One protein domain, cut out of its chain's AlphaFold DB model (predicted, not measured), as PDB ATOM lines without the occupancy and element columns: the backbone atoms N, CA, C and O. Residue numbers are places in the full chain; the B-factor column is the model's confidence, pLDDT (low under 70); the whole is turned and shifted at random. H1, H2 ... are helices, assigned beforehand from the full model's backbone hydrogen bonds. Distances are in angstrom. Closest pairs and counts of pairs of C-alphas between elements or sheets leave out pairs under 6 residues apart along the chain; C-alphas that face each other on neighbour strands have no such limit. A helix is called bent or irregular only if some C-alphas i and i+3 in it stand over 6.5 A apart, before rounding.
ATOM      1  N   GLN A  23     288.780 332.292 256.372       84.00
ATOM      2  CA  GLN A  23     289.055 332.658 257.764       84.00
ATOM      3  C   GLN A  23     290.551 332.574 258.077       84.00
ATOM      4  O   GLN A  23     291.101 333.502 258.663       84.00
ATOM      5  N   ALA A  24     291.214 331.501 257.636       87.56
ATOM      6  CA  ALA A  24     292.649 331.321 257.822       87.56
ATOM      7  C   ALA A  24     293.450 332.426 257.118       87.56
ATOM      8  O   ALA A  24     294.355 333.002 257.719       87.56
ATOM      9  N   MET A  25     293.065 332.797 255.892       86.94
ATOM     10  CA  MET A  25     293.672 333.912 255.163       86.94
ATOM     11  C   MET A  25     293.464 335.256 255.864       86.94
ATOM     12  O   MET A  25     294.413 336.029 255.977       86.94
ATOM     13  N   VAL A  26     292.260 335.540 256.375       85.56
ATOM     14  CA  VAL A  26     291.996 336.774 257.135       85.56
ATOM     15  C   VAL A  26     292.852 336.815 258.400       85.56
ATOM     16  O   VAL A  26     293.526 337.812 258.636       85.56
ATOM     17  N   ILE A  27     292.902 335.729 259.173       86.44
ATOM     18  CA  ILE A  27     293.737 335.645 260.382       86.44
ATOM     19  C   ILE A  27     295.219 335.826 260.029       86.44
ATOM     20  O   ILE A  27     295.920 336.605 260.676       86.44
ATOM     21  N   SER A  28     295.696 335.157 258.976       88.31
ATOM     22  CA  SER A  28     297.072 335.299 258.498       88.31
ATOM     23  C   SER A  28     297.380 336.739 258.100       88.31
ATOM     24  O   SER A  28     298.437 337.251 258.457       88.31
ATOM     25  N   HIS A  29     296.467 337.410 257.398       86.00
ATOM     26  CA  HIS A  29     296.630 338.811 257.021       86.00
ATOM     27  C   HIS A  29     296.684 339.723 258.252       86.00
ATOM     28  O   HIS A  29     297.587 340.547 258.360       86.00
ATOM     29  N   PHE A  30     295.791 339.527 259.226       85.69
ATOM     30  CA  PHE A  30     295.806 340.283 260.481       85.69
ATOM     31  C   PHE A  30     297.119 340.122 261.253       85.69
ATOM     32  O   PHE A  30     297.632 341.106 261.788       85.69
ATOM     33  N   ASN A  31     297.671 338.907 261.283       84.88
ATOM     34  CA  ASN A  31     298.930 338.612 261.963       84.88
ATOM     35  C   ASN A  31     300.134 339.214 261.230       84.88
ATOM     36  O   ASN A  31     300.947 339.893 261.850       84.88
ATOM     37  N   VAL A  32     300.242 338.991 259.916       90.38
ATOM     38  CA  VAL A  32     301.374 339.475 259.107       90.38
ATOM     39  C   VAL A  32     301.390 341.000 259.031       90.38
ATOM     40  O   VAL A  32     302.456 341.606 259.071       90.38
ATOM     41  N   SER A  33     300.219 341.632 258.946       86.81
ATOM     42  CA  SER A  33     300.100 343.087 258.847       86.81
ATOM     43  C   SER A  33     300.060 343.799 260.206       86.81
ATOM     44  O   SER A  33     299.918 345.017 260.229       86.81
ATOM     45  N   GLY A  34     300.158 343.078 261.332       89.38
ATOM     46  CA  GLY A  34     300.139 343.682 262.674       89.38
ATOM     47  C   GLY A  34     298.826 344.400 263.021       89.38
ATOM     48  O   GLY A  34     298.785 345.244 263.915       89.38
ATOM     49  N   LEU A  35     297.732 344.076 262.325       89.88
ATOM     50  CA  LEU A  35     296.464 344.801 262.444       89.88
ATOM     51  C   LEU A  35     295.796 344.589 263.804       89.88
ATOM     52  O   LEU A  35     295.063 345.457 264.267       89.88
ATOM     53  N   ALA A  36     296.057 343.454 264.456       86.06
ATOM     54  CA  ALA A  36     295.525 343.175 265.786       86.06
ATOM     55  C   ALA A  36     296.049 344.167 266.839       86.06
ATOM     56  O   ALA A  36     295.276 344.653 267.659       86.06
ATOM     57  N   GLU A  37     297.344 344.491 266.801       88.50
ATOM     58  CA  GLU A  37     297.946 345.466 267.715       88.50
ATOM     59  C   GLU A  37     297.466 346.882 267.389       88.50
ATOM     60  O   GLU A  37     296.984 347.590 268.275       88.50
ATOM     61  N   LEU A  38     297.496 347.251 266.104       91.38
ATOM     62  CA  LEU A  38     297.035 348.552 265.626       91.38
ATOM     63  C   LEU A  38     295.586 348.832 266.052       91.38
ATOM     64  O   LEU A  38     295.300 349.850 266.685       91.38
ATOM     65  N   TYR A  39     294.663 347.916 265.746       92.44
ATOM     66  CA  TYR A  39     293.261 348.085 266.123       92.44
ATOM     67  C   TYR A  39     293.023 347.904 267.619       92.44
ATOM     68  O   TYR A  39     292.063 348.473 268.122       92.44
ATOM     69  N   GLY A  40     293.887 347.192 268.345       90.94
ATOM     70  CA  GLY A  40     293.830 347.130 269.806       90.94
ATOM     71  C   GLY A  40     294.020 348.504 270.450       90.94
ATOM     72  O   GLY A  40     293.225 348.900 271.302       90.94
ATOM     73  N   VAL A  41     295.016 349.271 269.994       92.25
ATOM     74  CA  VAL A  41     295.257 350.643 270.480       92.25
ATOM     75  C   VAL A  41     294.099 351.572 270.109       92.25
ATOM     76  O   VAL A  41     293.604 352.315 270.959       92.25
ATOM     77  N   HIS A  42     293.618 351.504 268.864       94.56
ATOM     78  CA  HIS A  42     292.474 352.310 268.435       94.56
ATOM     79  C   HIS A  42     291.182 351.947 269.179       94.56
ATOM     80  O   HIS A  42     290.443 352.840 269.586       94.56
ATOM     81  N   ALA A  43     290.932 350.659 269.420       94.12
ATOM     82  CA  ALA A  43     289.780 350.198 270.185       94.12
ATOM     83  C   ALA A  43     289.852 350.646 271.646       94.12
ATOM     84  O   ALA A  43     288.832 351.053 272.190       94.12
ATOM     85  N   ALA A  44     291.032 350.638 272.272       91.50
ATOM     86  CA  ALA A  44     291.193 351.159 273.629       91.50
ATOM     87  C   ALA A  44     290.817 352.647 273.715       91.50
ATOM     88  O   ALA A  44     290.080 353.040 274.617       91.50
ATOM     89  N   SER A  45     291.267 353.459 272.751       93.75
ATOM     90  CA  SER A  45     290.872 354.872 272.674       93.75
ATOM     91  C   SER A  45     289.364 355.035 272.471       93.75
ATOM     92  O   SER A  45     288.749 355.885 273.109       93.75
ATOM     93  N   GLU A  46     288.765 354.226 271.601       95.94
ATOM     94  CA  GLU A  46     287.335 354.317 271.305       95.94
ATOM     95  C   GLU A  46     286.470 353.868 272.490       95.94
ATOM     96  O   GLU A  46     285.448 354.482 272.775       95.94
ATOM     97  N   LEU A  47     286.901 352.855 273.245       95.31
ATOM     98  CA  LEU A  47     286.208 352.406 274.456       95.31
ATOM     99  C   LEU A  47     286.117 353.507 275.518       95.31
ATOM    100  O   LEU A  47     285.116 353.592 276.227       95.31
ATOM    101  N   VAL A  48     287.138 354.362 275.615       93.56
ATOM    102  CA  VAL A  48     287.115 355.536 276.499       93.56
ATOM    103  C   VAL A  48     286.102 356.575 276.008       93.56
ATOM    104  O   VAL A  48     285.361 357.116 276.828       93.56
ATOM    105  N   ASN A  49     286.017 356.819 274.697       94.06
ATOM    106  CA  ASN A  49     285.012 357.722 274.123       94.06
ATOM    107  C   ASN A  49     283.591 357.212 274.410       94.06
ATOM    108  O   ASN A  49     282.785 357.937 274.987       94.06
ATOM    109  N   ILE A  50     283.338 355.929 274.128       94.88
ATOM    110  CA  ILE A  50     282.056 355.265 274.400       94.88
ATOM    111  C   ILE A  50     281.686 355.383 275.883       94.88
ATOM    112  O   ILE A  50     280.537 355.663 276.216       94.88
ATOM    113  N   TYR A  51     282.646 355.190 276.792       94.88
ATOM    114  CA  TYR A  51     282.405 355.365 278.224       94.88
ATOM    115  C   TYR A  51     281.916 356.779 278.558       94.88
ATOM    116  O   TYR A  51     280.931 356.926 279.282       94.88
ATOM    117  N   PHE A  52     282.573 357.818 278.035       94.12
ATOM    118  CA  PHE A  52     282.153 359.196 278.292       94.12
ATOM    119  C   PHE A  52     280.779 359.509 277.700       94.12
ATOM    120  O   PHE A  52     280.000 360.201 278.359       94.12
ATOM    121  N   ASP A  53     280.449 358.960 276.532       93.31
ATOM    122  CA  ASP A  53     279.123 359.111 275.928       93.31
ATOM    123  C   ASP A  53     278.035 358.486 276.817       93.31
ATOM    124  O   ASP A  53     277.024 359.130 277.108       93.31
ATOM    125  N   ILE A  54     278.277 357.277 277.339       94.50
ATOM    126  CA  ILE A  54     277.345 356.572 278.237       94.50
ATOM    127  C   ILE A  54     277.178 357.311 279.569       94.50
ATOM    128  O   ILE A  54     276.068 357.426 280.081       94.50
ATOM    129  N   VAL A  55     278.269 357.802 280.162       92.62
ATOM    130  CA  VAL A  55     278.203 358.517 281.447       92.62
ATOM    131  C   VAL A  55     277.520 359.876 281.294       92.62
ATOM    132  O   VAL A  55     276.814 360.309 282.204       92.62
ATOM    133  N   SER A  56     277.705 360.539 280.151       93.31
ATOM    134  CA  SER A  56     277.068 361.829 279.865       93.31
ATOM    135  C   SER A  56     275.576 361.686 279.572       93.31
ATOM    136  O   SER A  56     274.807 362.598 279.875       93.31
ATOM    137  N   ASN A  57     275.157 360.552 279.009       93.56
ATOM    138  CA  ASN A  57     273.760 360.242 278.738       93.56
ATOM    139  C   ASN A  57     273.445 358.792 279.144       93.56
ATOM    140  O   ASN A  57     273.563 357.888 278.316       93.56
ATOM    141  N   PRO A  58     273.072 358.551 280.414       91.88
ATOM    142  CA  PRO A  58     272.814 357.209 280.914       91.88
ATOM    143  C   PRO A  58     271.671 356.535 280.152       91.88
ATOM    144  O   PRO A  58     270.544 357.024 280.138       91.88
ATOM    145  N   LEU A  59     271.967 355.387 279.548       93.69
ATOM    146  CA  LEU A  59     271.013 354.560 278.813       93.69
ATOM    147  C   LEU A  59     270.732 353.268 279.582       93.69
ATOM    148  O   LEU A  59     271.620 352.718 280.240       93.69
ATOM    149  N   SER A  60     269.518 352.733 279.457       96.19
ATOM    150  CA  SER A  60     269.257 351.345 279.849       96.19
ATOM    151  C   SER A  60     270.069 350.375 278.983       96.19
ATOM    152  O   SER A  60     270.502 350.705 277.879       96.19
ATOM    153  N   THR A  61     270.243 349.131 279.434       96.19
ATOM    154  CA  THR A  61     270.968 348.100 278.671       96.19
ATOM    155  C   THR A  61     270.413 347.911 277.254       96.19
ATOM    156  O   THR A  61     271.186 347.780 276.307       96.19
ATOM    157  N   ALA A  62     269.086 347.931 277.088       97.06
ATOM    158  CA  ALA A  62     268.449 347.776 275.781       97.06
ATOM    159  C   ALA A  62     268.705 348.986 274.866       97.06
ATOM    160  O   ALA A  62     269.022 348.813 273.687       97.06
ATOM    161  N   GLU A  63     268.619 350.200 275.411       97.31
ATOM    162  CA  GLU A  63     268.921 351.437 274.683       97.31
ATOM    163  C   GLU A  63     270.401 351.515 274.305       97.31
ATOM    164  O   GLU A  63     270.721 351.881 273.178       97.31
ATOM    165  N   LEU A  64     271.303 351.089 275.192       97.31
ATOM    166  CA  LEU A  64     272.732 351.021 274.909       97.31
ATOM    167  C   LEU A  64     273.034 350.021 273.785       97.31
ATOM    168  O   LEU A  64     273.752 350.351 272.842       97.31
ATOM    169  N   GLN A  65     272.450 348.819 273.823       98.00
ATOM    170  CA  GLN A  65     272.587 347.855 272.726       98.00
ATOM    171  C   GLN A  65     272.069 348.422 271.398       98.00
ATOM    172  O   GLN A  65     272.706 348.230 270.358       98.00
ATOM    173  N   ALA A  66     270.924 349.109 271.416       97.94
ATOM    174  CA  ALA A  66     270.363 349.745 270.229       97.94
ATOM    175  C   ALA A  66     271.283 350.855 269.698       97.94
ATOM    176  O   ALA A  66     271.607 350.855 268.509       97.94
ATOM    177  N   HIS A  67     271.778 351.721 270.581       97.31
ATOM    178  CA  HIS A  67     272.714 352.792 270.255       97.31
ATOM    179  C   HIS A  67     274.004 352.251 269.622       97.31
ATOM    180  O   HIS A  67     274.414 352.698 268.553       97.31
ATOM    181  N   LEU A  68     274.616 351.220 270.212       98.06
ATOM    182  CA  LEU A  68     275.826 350.600 269.662       98.06
ATOM    183  C   LEU A  68     275.565 349.952 268.286       98.06
ATOM    184  O   LEU A  68     276.401 350.045 267.384       98.06
ATOM    185  N   ARG A  69     274.395 349.332 268.067       98.38
ATOM    186  CA  ARG A  69     274.008 348.803 266.738       98.38
ATOM    187  C   ARG A  69     273.829 349.915 265.711       98.38
ATOM    188  O   ARG A  69     274.229 349.740 264.557       98.38
ATOM    189  N   GLU A  70     273.251 351.041 266.116       98.00
ATOM    190  CA  GLU A  70     273.111 352.221 265.269       98.00
ATOM    191  C   GLU A  70     274.484 352.778 264.873       98.00
ATOM    192  O   GLU A  70     274.742 352.955 263.681       98.00
ATOM    193  N   GLN A  71     275.404 352.944 265.829       97.81
ATOM    194  CA  GLN A  71     276.782 353.362 265.544       97.81
ATOM    195  C   GLN A  71     277.473 352.400 264.571       97.81
ATOM    196  O   GLN A  71     278.050 352.825 263.565       97.81
ATOM    197  N   ALA A  72     277.337 351.087 264.785       98.06
ATOM    198  CA  ALA A  72     277.874 350.089 263.862       98.06
ATOM    199  C   ALA A  72     277.310 350.242 262.437       98.06
ATOM    200  O   ALA A  72     278.051 350.125 261.455       98.06
ATOM    201  N   SER A  73     276.008 350.514 262.311       98.06
ATOM    202  CA  SER A  73     275.355 350.783 261.025       98.06
ATOM    203  C   SER A  73     275.894 352.061 260.376       98.06
ATOM    204  O   SER A  73     276.284 352.045 259.206       98.06
ATOM    205  N   ASN A  74     276.011 353.148 261.140       97.50
ATOM    206  CA  ASN A  74     276.509 354.436 260.661       97.50
ATOM    207  C   ASN A  74     277.940 354.337 260.123       97.50
ATOM    208  O   ASN A  74     278.206 354.770 258.999       97.50
ATOM    209  N   HIS A  75     278.839 353.667 260.845       96.81
ATOM    210  CA  HIS A  75     280.202 353.438 260.362       96.81
ATOM    211  C   HIS A  75     280.242 352.590 259.079       96.81
ATOM    212  O   HIS A  75     281.058 352.866 258.196       96.81
ATOM    213  N   ARG A  76     279.339 351.607 258.918       96.88
ATOM    214  CA  ARG A  76     279.239 350.795 257.685       96.88
ATOM    215  C   ARG A  76     278.749 351.567 256.476       96.88
ATOM    216  O   ARG A  76     279.120 351.209 255.358       96.88
ATOM    217  N   ARG A  77     277.921 352.595 256.681       96.62
ATOM    218  CA  ARG A  77     277.445 353.462 255.592       96.62
ATOM    219  C   ARG A  77     278.591 354.240 254.953       96.62
ATOM    220  O   ARG A  77     278.548 354.474 253.751       96.62
ATOM    221  N   VAL A  78     279.606 354.602 255.740       95.50
ATOM    222  CA  VAL A  78     280.800 355.305 255.249       95.50
ATOM    223  C   VAL A  78     281.830 354.314 254.711       95.50
ATOM    224  O   VAL A  78     282.270 354.430 253.569       95.50
ATOM    225  N   VAL A  79     282.198 353.308 255.511       94.25
ATOM    226  CA  VAL A  79     283.190 352.291 255.139       94.25
ATOM    227  C   VAL A  79     282.634 350.907 255.459       94.25
ATOM    228  O   VAL A  79     282.530 350.517 256.621       94.25
ATOM    229  N   ARG A  80     282.320 350.124 254.415       91.75
ATOM    230  CA  ARG A  80     281.699 348.790 254.556       91.75
ATOM    231  C   ARG A  80     282.504 347.852 255.466       91.75
ATOM    232  O   ARG A  80     281.911 347.110 256.241       91.75
ATOM    233  N   ASN A  81     283.835 347.905 255.379       91.06
ATOM    234  CA  ASN A  81     284.758 347.146 256.227       91.06
ATOM    235  C   ASN A  81     285.443 348.062 257.257       91.06
ATOM    236  O   ASN A  81     286.652 348.276 257.212       91.06
ATOM    237  N   SER A  82     284.646 348.682 258.129       95.44
ATOM    238  CA  SER A  82     285.140 349.545 259.205       95.44
ATOM    239  C   SER A  82     285.457 348.734 260.462       95.44
ATOM    240  O   SER A  82     284.597 348.007 260.969       95.44
ATOM    241  N   TRP A  83     286.665 348.906 261.009       95.38
ATOM    242  CA  TRP A  83     287.043 348.324 262.300       95.38
ATOM    243  C   TRP A  83     286.170 348.868 263.441       95.38
ATOM    244  O   TRP A  83     285.781 348.101 264.318       95.38
ATOM    245  N   GLN A  84     285.778 350.150 263.391       97.44
ATOM    246  CA  GLN A  84     284.862 350.749 264.371       97.44
ATOM    247  C   GLN A  84     283.506 350.057 264.306       97.44
ATOM    248  O   GLN A  84     282.976 349.641 265.330       97.44
ATOM    249  N   ALA A  85     282.969 349.842 263.101       97.81
ATOM    250  CA  ALA A  85     281.702 349.130 262.961       97.81
ATOM    251  C   ALA A  85     281.755 347.712 263.545       97.81
ATOM    252  O   ALA A  85     280.775 347.251 264.133       97.81
ATOM    253  N   ALA A  86     282.884 347.015 263.378       96.38
ATOM    254  CA  ALA A  86     283.097 345.705 263.981       96.38
ATOM    255  C   ALA A  86     283.157 345.788 265.517       96.38
ATOM    256  O   ALA A  86     282.508 344.981 266.181       96.38
ATOM    257  N   LEU A  87     283.854 346.788 266.070       97.06
ATOM    258  CA  LEU A  87     283.913 347.047 267.511       97.06
ATOM    259  C   LEU A  87     282.517 347.310 268.094       97.06
ATOM    260  O   LEU A  87     282.086 346.583 268.986       97.06
ATOM    261  N   TYR A  88     281.782 348.290 267.560       98.12
ATOM    262  CA  TYR A  88     280.436 348.640 268.028       98.12
ATOM    263  C   TYR A  88     279.468 347.455 267.947       98.12
ATOM    264  O   TYR A  88     278.706 347.210 268.884       98.12
ATOM    265  N   GLN A  89     279.523 346.668 266.865       98.12
ATOM    266  CA  GLN A  89     278.699 345.465 266.753       98.12
ATOM    267  C   GLN A  89     279.053 344.427 267.824       98.12
ATOM    268  O   GLN A  89     278.139 343.848 268.411       98.12
ATOM    269  N   ALA A  90     280.343 344.177 268.062       97.00
ATOM    270  CA  ALA A  90     280.785 343.209 269.060       97.00
ATOM    271  C   ALA A  90     280.344 343.627 270.470       97.00
ATOM    272  O   ALA A  90     279.788 342.812 271.203       97.00
ATOM    273  N   LEU A  91     280.497 344.908 270.820       97.44
ATOM    274  CA  LEU A  91     280.049 345.448 272.107       97.44
ATOM    275  C   LEU A  91     278.530 345.326 272.285       97.44
ATOM    276  O   LEU A  91     278.072 344.912 273.347       97.44
ATOM    277  N   ALA A  92     277.750 345.598 271.236       97.88
ATOM    278  CA  ALA A  92     276.290 345.488 271.269       97.88
ATOM    279  C   ALA A  92     275.759 344.051 271.427       97.88
ATOM    280  O   ALA A  92     274.571 343.856 271.699       97.88
ATOM    281  N   GLN A  93     276.597 343.047 271.162       97.62
ATOM    282  CA  GLN A  93     276.280 341.628 271.350       97.62
ATOM    283  C   GLN A  93     276.731 341.111 272.717       97.62
ATOM    284  O   GLN A  93     276.347 340.013 273.110       97.62
ATOM    285  N   PHE A  94     277.562 341.873 273.429       96.19
ATOM    286  CA  PHE A  94     278.158 341.441 274.679       96.19
ATOM    287  C   PHE A  94     277.348 341.978 275.862       96.19
ATOM    288  O   PHE A  94     277.497 343.132 276.274       96.19
ATOM    289  N   ASP A  95     276.496 341.123 276.431       95.81
ATOM    290  CA  ASP A  95     275.605 341.495 277.539       95.81
ATOM    291  C   ASP A  95     276.372 341.998 278.764       95.81
ATOM    292  O   ASP A  95     275.946 342.957 279.400       95.81
ATOM    293  N   TRP A  96     277.546 341.424 279.054       95.31
ATOM    294  CA  TRP A  96     278.406 341.906 280.138       95.31
ATOM    295  C   TRP A  96     278.779 343.384 279.964       95.31
ATOM    296  O   TRP A  96     278.723 344.146 280.927       95.31
ATOM    297  N   PHE A  97     279.117 343.811 278.741       95.94
ATOM    298  CA  PHE A  97     279.463 345.208 278.478       95.94
ATOM    299  C   PHE A  97     278.234 346.099 278.668       95.94
ATOM    300  O   PHE A  97     278.286 347.054 279.441       95.94
ATOM    301  N   CYS A  98     277.112 345.743 278.037       96.62
ATOM    302  CA  CYS A  98     275.882 346.538 278.080       96.62
ATOM    303  C   CYS A  98     275.191 346.541 279.461       96.62
ATOM    304  O   CYS A  98     274.396 347.431 279.757       96.62
ATOM    305  N   GLY A  99     275.489 345.558 280.312       95.06
ATOM    306  CA  GLY A  99     275.008 345.449 281.692       95.06
ATOM    307  C   GLY A  99     275.825 346.235 282.723       95.06
ATOM    308  O   GLY A  99     275.593 346.075 283.917       95.06
ATOM    309  N   GLY A 100     276.793 347.054 282.295       93.62
ATOM    310  CA  GLY A 100     277.630 347.865 283.192       93.62
ATOM    311  C   GLY A 100     279.123 347.535 283.147       93.62
ATOM    312  O   GLY A 100     279.919 348.217 283.797       93.62
ATOM    313  N   GLY A 101     279.530 346.533 282.359       93.31
ATOM    314  CA  GLY A 101     280.931 346.144 282.169       93.31
ATOM    315  C   GLY A 101     281.829 347.286 281.681       93.31
ATOM    316  O   GLY A 101     283.013 347.323 282.016       93.31
ATOM    317  N   TYR A 102     281.263 348.271 280.973       93.06
ATOM    318  CA  TYR A 102     281.976 349.471 280.519       93.06
ATOM    319  C   TYR A 102     282.651 350.259 281.656       93.06
ATOM    320  O   TYR A 102     283.707 350.848 281.432       93.06
ATOM    321  N   ASN A 103     282.117 350.221 282.883       91.44
ATOM    322  CA  ASN A 103     282.749 350.877 284.033       91.44
ATOM    323  C   ASN A 103     284.097 350.229 284.380       91.44
ATOM    324  O   ASN A 103     285.079 350.919 284.646       91.44
ATOM    325  N   HIS A 104     284.183 348.897 284.321       89.12
ATOM    326  CA  HIS A 104     285.424 348.166 284.599       89.12
ATOM    327  C   HIS A 104     286.485 348.419 283.529       89.12
ATOM    328  O   HIS A 104     287.657 348.638 283.844       89.12
ATOM    329  N   VAL A 105     286.057 348.428 282.266       85.00
ATOM    330  CA  VAL A 105     286.904 348.762 281.116       85.00
ATOM    331  C   VAL A 105     287.496 350.160 281.307       85.00
ATOM    332  O   VAL A 105     288.717 350.312 281.307       85.00
ATOM    333  N   ALA A 106     286.663 351.166 281.579       82.25
ATOM    334  CA  ALA A 106     287.120 352.538 281.774       82.25
ATOM    335  C   ALA A 106     288.091 352.680 282.951       82.25
ATOM    336  O   ALA A 106     289.132 353.306 282.794       82.25
ATOM    337  N   HIS A 107     287.821 352.053 284.098       78.88
ATOM    338  CA  HIS A 107     288.732 352.105 285.250       78.88
ATOM    339  C   HIS A 107     290.076 351.405 285.014       78.88
ATOM    340  O   HIS A 107     291.061 351.737 285.673       78.88
ATOM    341  N   THR A 108     290.134 350.464 284.072       78.88
ATOM    342  CA  THR A 108     291.386 349.797 283.690       78.88
ATOM    343  C   THR A 108     292.255 350.705 282.811       78.88
ATOM    344  O   THR A 108     293.478 350.707 282.947       78.88
ATOM    345  N   PHE A 109     291.639 351.504 281.932       66.31
ATOM    346  CA  PHE A 109     292.352 352.399 281.006       66.31
ATOM    347  C   PHE A 109     292.565 353.817 281.542       66.31
ATOM    348  O   PHE A 109     293.528 354.480 281.157       66.31
ATOM    349  N   LEU A 110     291.690 354.276 282.433       60.00
ATOM    350  CA  LEU A 110     291.763 355.564 283.105       60.00
ATOM    351  C   LEU A 110     292.219 355.324 284.546       60.00
ATOM    352  O   LEU A 110     291.378 355.156 285.438       60.00
ATOM    353  N   PRO A 111     293.537 355.313 284.820       52.81
ATOM    354  CA  PRO A 111     293.987 355.428 286.193       52.81
ATOM    355  C   PRO A 111     293.351 356.687 286.788       52.81
ATOM    356  O   PRO A 111     293.340 357.753 286.164       52.81
ATOM    357  N   SER A 112     292.803 356.562 288.001       50.72
ATOM    358  CA  SER A 112     292.417 357.702 288.839       50.72
ATOM    359  C   SER A 112     293.452 358.815 288.657       50.72
ATOM    360  O   SER A 112     294.633 358.479 288.722       50.72
ATOM    361  N   ARG A 113     293.014 360.069 288.419       48.00
ATOM    362  CA  ARG A 113     293.762 361.300 288.025       48.00
ATOM    363  C   ARG A 113     295.221 361.492 288.512       48.00
ATOM    364  O   ARG A 113     295.882 362.413 288.057       48.00
ATOM    365  N   SER A 114     295.731 360.677 289.427       37.91
ATOM    366  CA  SER A 114     297.061 360.682 290.027       37.91
ATOM    367  C   SER A 114     298.113 359.730 289.420       37.91
ATOM    368  O   SER A 114     299.228 359.718 289.937       37.91
ATOM    369  N   ARG A 115     297.852 358.934 288.367       44.66
ATOM    370  CA  ARG A 115     298.888 358.037 287.794       44.66
ATOM    371  C   ARG A 115     298.951 358.061 286.265       44.66
ATOM    372  O   ARG A 115     297.963 357.820 285.596       44.66
ATOM    373  N   ILE A 116     300.139 358.348 285.732       44.81
ATOM    374  CA  ILE A 116     300.469 358.394 284.299       44.81
ATOM    375  C   ILE A 116     300.806 356.962 283.805       44.81
ATOM    376  O   ILE A 116     301.427 356.202 284.542       44.81
ATOM    377  N   TYR A 117     300.343 356.625 282.590       43.03
ATOM    378  CA  TYR A 117     300.241 355.326 281.874       43.03
ATOM    379  C   TYR A 117     301.422 354.315 281.935       43.03
ATOM    380  O   TYR A 117     302.551 354.704 282.229       43.03
ATOM    381  N   PRO A 118     301.195 353.019 281.587       48.72
ATOM    382  CA  PRO A 118     301.282 352.552 280.184       48.72
ATOM    383  C   PRO A 118     300.186 351.540 279.751       48.72
ATOM    384  O   PRO A 118     299.937 350.532 280.406       48.72
ATOM    385  N   LEU A 119     299.593 351.782 278.573       47.47
ATOM    386  CA  LEU A 119     298.443 351.078 277.963       47.47
ATOM    387  C   LEU A 119     298.684 349.603 277.552       47.47
ATOM    388  O   LEU A 119     297.748 348.908 277.165       47.47
ATOM    389  N   ALA A 120     299.925 349.114 277.607       39.78
ATOM    390  CA  ALA A 120     300.310 347.829 277.011       39.78
ATOM    391  C   ALA A 120     299.914 346.592 277.845       39.78
ATOM    392  O   ALA A 120     299.809 345.496 277.300       39.78
ATOM    393  N   HIS A 121     299.673 346.741 279.153       42.91
ATOM    394  CA  HIS A 121     299.382 345.605 280.041       42.91
ATOM    395  C   HIS A 121     297.891 345.208 280.047       42.91
ATOM    396  O   HIS A 121     297.563 344.028 280.122       42.91
ATOM    397  N   ALA A 122     296.977 346.176 279.912       43.41
ATOM    398  CA  ALA A 122     295.531 345.947 280.023       43.41
ATOM    399  C   ALA A 122     294.937 345.150 278.845       43.41
ATOM    400  O   ALA A 122     294.019 344.352 279.024       43.41
ATOM    401  N   LEU A 123     295.491 345.305 277.638       47.38
ATOM    402  CA  LEU A 123     295.036 344.561 276.456       47.38
ATOM    403  C   LEU A 123     295.479 343.085 276.467       47.38
ATOM    404  O   LEU A 123     294.892 342.266 275.760       47.38
ATOM    405  N   GLY A 124     296.468 342.721 277.294       39.97
ATOM    406  CA  GLY A 124     296.892 341.333 277.491       39.97
ATOM    407  C   GLY A 124     295.856 340.481 278.231       39.97
ATOM    408  O   GLY A 124     295.695 339.305 277.909       39.97
ATOM    409  N   GLU A 125     295.095 341.070 279.161       37.38
ATOM    410  CA  GLU A 125     294.066 340.344 279.922       37.38
ATOM    411  C   GLU A 125     292.773 340.123 279.119       37.38
ATOM    412  O   GLU A 125     292.155 339.061 279.225       37.38
ATOM    413  N   LEU A 126     292.423 341.038 278.206       39.88
ATOM    414  CA  LEU A 126     291.309 340.850 277.261       39.88
ATOM    415  C   LEU A 126     291.580 339.774 276.197       39.88
ATOM    416  O   LEU A 126     290.653 339.336 275.524       39.88
ATOM    417  N   ARG A 127     292.830 339.312 276.058       42.66
ATOM    418  CA  ARG A 127     293.189 338.162 275.213       42.66
ATOM    419  C   ARG A 127     292.804 336.817 275.849       42.66
ATOM    420  O   ARG A 127     292.615 335.849 275.120       42.66
ATOM    421  N   ASN A 128     292.696 336.764 277.183       34.28
ATOM    422  CA  ASN A 128     292.321 335.567 277.949       34.28
ATOM    423  C   ASN A 128     290.825 335.525 278.294       34.28
ATOM    424  O   ASN A 128     290.268 334.442 278.481       34.28
TER     425      ASN A 128
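What this domain is: This is residues 23 to 128 of the 257 residues of an uncharacterized protein of Janthinobacterium sp. KBS0711 (UniProt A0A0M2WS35). The long helix H2 and the helical hairpin of H3 and H4 make the core, and H5 crosses H2 about perpendicularly and reaches the beginning of H3. H1 makes a corner with the beginning of H2, far from the core; after H5 a loop, whose residues 111 to 116 stick out, leads back to little H6. The printed part has 106 residues with six named helices, H1 to H6 in order, and no named strand: all helix. It is compact, with a radius of gyration of the C-alphas of 14.7 A, and spans 40 by 34 by 24 A.

How they stand to each other: Start at H2, residues 35 to 56, with a kink of 26 degrees near residue 42. Its residues 44 to 51 touch H5, residues 95 to 109, at 76 degrees; the closest C-alphas are Val 48 and Ala 106, 6.1 A apart. The helical hairpin of H3, residues 61 to 78, and H4, residues 83 to 93, has a shallow tilt of 22 degrees; its closest C-alphas, Ala 72 and Ala 85, are 4.0 A apart. H1, residues 23 to 32, is apart from H3, H4 and H5. H6, residues 122 to 125, is close to H2 but not clearly touching; the closest C-alphas are Gly 40 and Leu 123, 7.2 A apart. Each O i to N i+4 pair is within hydrogen-bond range in H1, H2 and H4, against 13 of 14 in H3 and 7 of 11 in H5; H6 is too short for one.

Where its parts are: Find C-alpha 35 at (296.464, 344.801, 262.444); from there H2 runs 31.1 A. H3 spans 26.4 A, and H5, irregular with C-alphas 99 and 102 8.1 A apart, 20.3 A. H6 ends at C-alpha 125, (294.066, 340.344, 279.922).

The domain as a whole: The C-alphas of Met 25 and Ser 114 are farthest apart, 44.1 A. There is no cut; the link from H5 to H6 is long. Residues 109 to 128 have pLDDT under 70.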